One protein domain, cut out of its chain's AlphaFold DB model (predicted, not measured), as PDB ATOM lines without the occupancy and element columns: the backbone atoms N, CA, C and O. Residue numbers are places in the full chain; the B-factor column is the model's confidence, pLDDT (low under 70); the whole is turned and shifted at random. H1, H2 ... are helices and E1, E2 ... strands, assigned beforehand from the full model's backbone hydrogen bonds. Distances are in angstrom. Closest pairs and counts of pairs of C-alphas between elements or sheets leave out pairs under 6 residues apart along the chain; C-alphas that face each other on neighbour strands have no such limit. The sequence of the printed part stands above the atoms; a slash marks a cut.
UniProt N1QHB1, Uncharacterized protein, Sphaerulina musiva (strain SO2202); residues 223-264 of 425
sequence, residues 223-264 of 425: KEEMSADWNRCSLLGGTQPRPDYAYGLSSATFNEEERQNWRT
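This is residues 223 to 264 of the 425 residues of an uncharacterized protein of Sphaerulina musiva (strain SO2202) (UniProt N1QHB1). The model is a flat, open arch: a two-stranded hairpin of E1 and E2 makes its crossbar, the long loop of residues 227 to 244 hangs from one end of the hairpin as one leg, and the short helix H1, beyond the other end of E2, makes the other leg. Residues 234 to 239, at the far tip of the loop, stick out free, and the space between the loop and H1 is empty. The printed part has 42 residues, with two named strands and one named helix in the order E1, E2, H1; the sheet has the order E1 - E2 and is antiparallel. The class is mixed, helices and strands, with under half of the residues in named elements. The whole is loose, with a radius of gyration of the C-alphas of 12.5 A, and the C-alphas span 32 by 24 by 9 A.

The printed part begins with strand E1, residues 223 to 226, from C-alpha 223 at (-39.622, 27.911, -29.699) to C-alpha 226, a length of 10.3 A. Residues 227 to 244 hold no named element. Strand E2, residues 245 to 249, begins at C-alpha 245 at (-42.922, 30.779, -39.673) and is 13.9 A long from first to last C-alpha. Helix H1, residues 256 to 263, is 10.3 A long and ends at C-alpha 263 at (-29.594, 43.323, -22.475).

E1 and E2 form a hairpin, antiparallel, with 161 degrees between their N-to-C directions. C-alphas that face each other are, for instance, those of Glu 224 and Tyr 247, 4.8 A apart, and those of Met 226 and Tyr 245, 4.6 A apart. Across the pair, N 223 and O 248 are within hydrogen-bond range at 2.8 A, and so are N 246 and O 225 at 2.9 A. E1 and H1 are apart. In H1 every O i to N i+4 pair is within hydrogen-bond range.

The outline is flat, and the two C-alphas farthest apart are those of Gly 238 and Glu 256, at 32.1 A. The first and last printed C-alphas, of Lys 223 and Thr 264, are 23.3 A apart. The link from E1 to E2 is long, with 18 residues, and the link from E2 to H1 is short, with 6 residues. Residues 234 to 239 stand free. The printed part has no cut. The mean pLDDT of the printed part is 85.1, and no printed residue is under 70.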
ATOM      1  N   LYS A 223     -38.309  27.276 -29.617       91.62
ATOM      2  CA  LYS A 223     -39.622  27.911 -29.699       91.62
ATOM      3  C   LYS A 223     -39.985  28.185 -31.138       91.62
ATOM      4  O   LYS A 223     -39.145  28.593 -31.940       91.62
ATOM      5  N   GLU A 224     -41.255  27.982 -31.440       91.50
ATOM      6  CA  GLU A 224     -41.805  28.212 -32.762       91.50
ATOM      7  C   GLU A 224     -42.885  29.272 -32.703       91.50
ATOM      8  O   GLU A 224     -43.746  29.276 -31.826       91.50
ATOM      9  N   GLU A 225     -42.848  30.178 -33.670       88.31
ATOM     10  CA  GLU A 225     -43.845  31.222 -33.803       88.31
ATOM     11  C   GLU A 225     -44.368  31.258 -35.242       88.31
ATOM     12  O   GLU A 225     -43.609  31.366 -36.208       88.31
ATOM     13  N   MET A 226     -45.693  31.180 -35.396       84.38
ATOM     14  CA  MET A 226     -46.369  31.288 -36.691       84.38
ATOM     15  C   MET A 226     -46.946  32.689 -36.873       84.38
ATOM     16  O   MET A 226     -47.747  33.145 -36.056       84.38
ATOM     17  N   SER A 227     -46.573  33.361 -37.965       84.69
ATOM     18  CA  SER A 227     -47.074  34.699 -38.319       84.69
ATOM     19  C   SER A 227     -46.937  35.740 -37.196       84.69
ATOM     20  O   SER A 227     -47.767  36.657 -37.102       84.69
ATOM     21  N   ALA A 228     -45.918  35.593 -36.345       83.56
ATOM     22  CA  ALA A 228     -45.681  36.484 -35.221       83.56
ATOM     23  C   ALA A 228     -45.070  37.807 -35.674       83.56
ATOM     24  O   ALA A 228     -44.214  37.875 -36.560       83.56
ATOM     25  N   ASP A 229     -45.525  38.880 -35.038       83.44
ATOM     26  CA  ASP A 229     -44.987  40.208 -35.263       83.44
ATOM     27  C   ASP A 229     -43.649  40.325 -34.530       83.44
ATOM     28  O   ASP A 229     -43.592  40.207 -33.306       83.44
ATOM     29  N   TRP A 230     -42.567  40.624 -35.253       86.44
ATOM     30  CA  TRP A 230     -41.234  40.806 -34.663       86.44
ATOM     31  C   TRP A 230     -41.101  42.161 -33.954       86.44
ATOM     32  O   TRP A 230     -40.329  43.030 -34.349       86.44
ATOM     33  N   ASN A 231     -41.930  42.385 -32.934       83.12
ATOM     34  CA  ASN A 231     -42.076  43.678 -32.252       83.12
ATOM     35  C   ASN A 231     -40.909  43.990 -31.312       83.12
ATOM     36  O   ASN A 231     -40.761  45.125 -30.867       83.12
ATOM     37  N   ARG A 232     -40.072  42.988 -31.039       75.75
ATOM     38  CA  ARG A 232     -38.854  43.112 -30.236       75.75
ATOM     39  C   ARG A 232     -37.622  43.467 -31.066       75.75
ATOM     40  O   ARG A 232     -36.581  43.750 -30.488       75.75
ATOM     41  N   CYS A 233     -37.729  43.470 -32.395       70.44
ATOM     42  CA  CYS A 233     -36.634  43.848 -33.278       70.44
ATOM     43  C   CYS A 233     -36.746  45.332 -33.635       70.44
ATOM     44  O   CYS A 233     -37.699  45.753 -34.293       70.44
ATOM     45  N   SER A 234     -35.754  46.133 -33.239       75.88
ATOM     46  CA  SER A 234     -35.590  47.475 -33.797       75.88
ATOM     47  C   SER A 234     -35.131  47.337 -35.243       75.88
ATOM     48  O   SER A 234     -34.033  46.850 -35.514       75.88
ATOM     49  N   LEU A 235     -35.979  47.734 -36.179       72.94
ATOM     50  CA  LEU A 235     -35.641  47.652 -37.591       72.94
ATOM     51  C   LEU A 235     -34.768  48.830 -37.976       72.94
ATOM     52  O   LEU A 235     -35.071  49.971 -37.627       72.94
ATOM     53  N   LEU A 236     -33.760  48.551 -38.790       73.75
ATOM     54  CA  LEU A 236     -32.931  49.548 -39.465       73.75
ATOM     55  C   LEU A 236     -33.688  50.141 -40.670       73.75
ATOM     56  O   LEU A 236     -33.193  50.173 -41.789       73.75
ATOM     57  N   GLY A 237     -34.954  50.512 -40.452       74.69
ATOM     58  CA  GLY A 237     -35.901  50.945 -41.477       74.69
ATOM     59  C   GLY A 237     -36.835  49.845 -42.008       74.69
ATOM     60  O   GLY A 237     -36.705  48.661 -41.717       74.69
ATOM     61  N   GLY A 238     -37.827  50.261 -42.804       76.25
ATOM     62  CA  GLY A 238     -38.781  49.354 -43.463       76.25
ATOM     63  C   GLY A 238     -40.068  49.055 -42.682       76.25
ATOM     64  O   GLY A 238     -40.396  49.711 -41.694       76.25
ATOM     65  N   THR A 239     -40.863  48.120 -43.210       78.81
ATOM     66  CA  THR A 239     -42.028  47.545 -42.521       78.81
ATOM     67  C   THR A 239     -41.571  46.438 -41.590       78.81
ATOM     68  O   THR A 239     -40.638  45.712 -41.924       78.81
ATOM     69  N   GLN A 240     -42.269  46.273 -40.472       83.06
ATOM     70  CA  GLN A 240     -41.984  45.189 -39.546       83.06
ATOM     71  C   GLN A 240     -42.082  43.828 -40.231       83.06
ATOM     72  O   GLN A 240     -43.119  43.543 -40.839       83.06
ATOM     73  N   PRO A 241     -41.002  43.023 -40.201       81.94
ATOM     74  CA  PRO A 241     -41.046  41.688 -40.740       81.94
ATOM     75  C   PRO A 241     -42.058  40.895 -39.922       81.94
ATOM     76  O   PRO A 241     -42.132  40.994 -38.694       81.94
ATOM     77  N   ARG A 242     -42.861  40.136 -40.652       88.25
ATOM     78  CA  ARG A 242     -43.851  39.225 -40.107       88.25
ATOM     79  C   ARG A 242     -43.682  37.906 -40.846       88.25
ATOM     80  O   ARG A 242     -44.373  37.689 -41.841       88.25
ATOM     81  N   PRO A 243     -42.680  37.101 -40.470       84.62
ATOM     82  CA  PRO A 243     -42.463  35.828 -41.132       84.62
ATOM     83  C   PRO A 243     -43.656  34.912 -40.877       84.62
ATOM     84  O   PRO A 243     -44.213  34.885 -39.780       84.62
ATOM     85  N   ASP A 244     -44.027  34.123 -41.879       83.56
ATOM     86  CA  ASP A 244     -45.112  33.149 -41.738       83.56
ATOM     87  C   ASP A 244     -44.748  32.030 -40.758       83.56
ATOM     88  O   ASP A 244     -45.622  31.419 -40.139       83.56
ATOM     89  N   TYR A 245     -43.454  31.763 -40.600       84.25
ATOM     90  CA  TYR A 245     -42.922  30.779 -39.673       84.25
ATOM     91  C   TYR A 245     -41.530  31.204 -39.208       84.25
ATOM     92  O   TYR A 245     -40.685  31.546 -40.039       84.25
ATOM     93  N   ALA A 246     -41.287  31.178 -37.903       87.56
ATOM     94  CA  ALA A 246     -39.993  31.466 -37.309       87.56
ATOM     95  C   ALA A 246     -39.652  30.428 -36.237       87.56
ATOM     96  O   ALA A 246     -40.514  30.002 -35.470       87.56
ATOM     97  N   TYR A 247     -38.371  30.071 -36.186       88.62
ATOM     98  CA  TYR A 247     -37.773  29.287 -35.114       88.62
ATOM     99  C   TYR A 247     -36.895  30.207 -34.270       88.62
ATOM    100  O   TYR A 247     -36.169  31.045 -34.809       88.62
ATOM    101  N   GLY A 248     -36.947  30.041 -32.956       90.06
ATOM    102  CA  GLY A 248     -36.127  30.780 -32.010       90.06
ATOM    103  C   GLY A 248     -35.629  29.889 -30.883       90.06
ATOM    104  O   GLY A 248     -36.213  28.855 -30.576       90.06
ATOM    105  N   LEU A 249     -34.540  30.311 -30.250       92.06
ATOM    106  CA  LEU A 249     -34.087  29.730 -28.992       92.06
ATOM    107  C   LEU A 249     -34.673  30.535 -27.832       92.06
ATOM    108  O   LEU A 249     -34.685  31.768 -27.848       92.06
ATOM    109  N   SER A 250     -35.150  29.830 -26.816       91.31
ATOM    110  CA  SER A 250     -35.581  30.407 -25.551       91.31
ATOM    111  C   SER A 250     -34.420  31.142 -24.885       91.31
ATOM    112  O   SER A 250     -33.265  30.728 -24.966       91.31
ATOM    113  N   SER A 251     -34.728  32.199 -24.131       89.94
ATOM    114  CA  SER A 251     -33.736  32.881 -23.294       89.94
ATOM    115  C   SER A 251     -33.118  31.961 -22.229       89.94
ATOM    116  O   SER A 251     -32.090  32.301 -21.649       89.94
ATOM    117  N   ALA A 252     -33.735  30.807 -21.960       91.62
ATOM    118  CA  ALA A 252     -33.208  29.780 -21.071       91.62
ATOM    119  C   ALA A 252     -31.999  29.024 -21.652       91.62
ATOM    120  O   ALA A 252     -31.202  28.522 -20.868       91.62
ATOM    121  N   THR A 253     -31.823  28.988 -22.982       92.75
ATOM    122  CA  THR A 253     -30.649  28.356 -23.617       92.75
ATOM    123  C   THR A 253     -29.361  29.120 -23.342       92.75
ATOM    124  O   THR A 253     -28.282  28.538 -23.354       92.75
ATOM    125  N   PHE A 254     -29.470  30.433 -23.141       92.81
ATOM    126  CA  PHE A 254     -28.320  31.317 -23.028       92.81
ATOM    127  C   PHE A 254     -27.863  31.446 -21.578       92.81
ATOM    128  O   PHE A 254     -28.678  31.581 -20.656       92.81
ATOM    129  N   ASN A 255     -26.545  31.481 -21.396       95.75
ATOM    130  CA  ASN A 255     -25.928  31.721 -20.098       95.75
ATOM    131  C   ASN A 255     -26.238  33.142 -19.608       95.75
ATOM    132  O   ASN A 255     -26.538  34.042 -20.395       95.75
ATOM    133  N   GLU A 256     -26.146  33.376 -18.296       95.25
ATOM    134  CA  GLU A 256     -26.458  34.700 -17.739       95.25
ATOM    135  C   GLU A 256     -25.549  35.797 -18.304       95.25
ATOM    136  O   GLU A 256     -26.022  36.895 -18.581       95.25
ATOM    137  N   GLU A 257     -24.277  35.486 -18.561       93.88
ATOM    138  CA  GLU A 257     -23.335  36.413 -19.197       93.88
ATOM    139  C   GLU A 257     -23.782  36.807 -20.610       93.88
ATOM    140  O   GLU A 257     -23.802  37.990 -20.952       93.88
ATOM    141  N   GLU A 258     -24.219  35.836 -21.416       92.06
ATOM    142  CA  GLU A 258     -24.740  36.085 -22.761       92.06
ATOM    143  C   GLU A 258     -26.022  36.914 -22.686       92.06
ATOM    144  O   GLU A 258     -26.144  37.934 -23.363       92.06
ATOM    145  N   ARG A 259     -26.966  36.540 -21.810       90.69
ATOM    146  CA  ARG A 259     -28.203  37.305 -21.587       90.69
ATOM    147  C   ARG A 259     -27.921  38.740 -21.170       90.69
ATOM    148  O   ARG A 259     -28.595  39.657 -21.647       90.69
ATOM    149  N   GLN A 260     -26.950  38.941 -20.288       89.88
ATOM    150  CA  GLN A 260     -26.552  40.267 -19.851       89.88
ATOM    151  C   GLN A 260     -25.935  41.046 -21.011       89.88
ATOM    152  O   GLN A 260     -26.290  42.208 -21.194       89.88
ATOM    153  N   ASN A 261     -25.107  40.423 -21.848       87.44
ATOM    154  CA  ASN A 261     -24.565  41.055 -23.050       87.44
ATOM    155  C   ASN A 261     -25.685  41.532 -24.000       87.44
ATOM    156  O   ASN A 261     -25.703  42.694 -24.406       87.44
ATOM    157  N   TRP A 262     -26.697  40.696 -24.259       80.62
ATOM    158  CA  TRP A 262     -27.847  41.068 -25.097       80.62
ATOM    159  C   TRP A 262     -28.701  42.193 -24.498       80.62
ATOM    160  O   TRP A 262     -29.203  43.039 -25.233       80.62
ATOM    161  N   ARG A 263     -28.857  42.246 -23.168       79.06
ATOM    162  CA  ARG A 263     -29.594  43.323 -22.475       79.06
ATOM    163  C   ARG A 263     -28.814  44.634 -22.390       79.06
ATOM    164  O   ARG A 263     -29.420  45.701 -22.363       79.06
ATOM    165  N   THR A 264     -27.489  44.547 -22.303       70.62
ATOM    166  CA  THR A 264     -26.591  45.685 -22.042       70.62
ATOM    167  C   THR A 264     -25.987  46.248 -23.320       70.62
ATOM    168  O   THR A 264     -25.070  47.056 -23.246       70.62
TER     169      THR A 264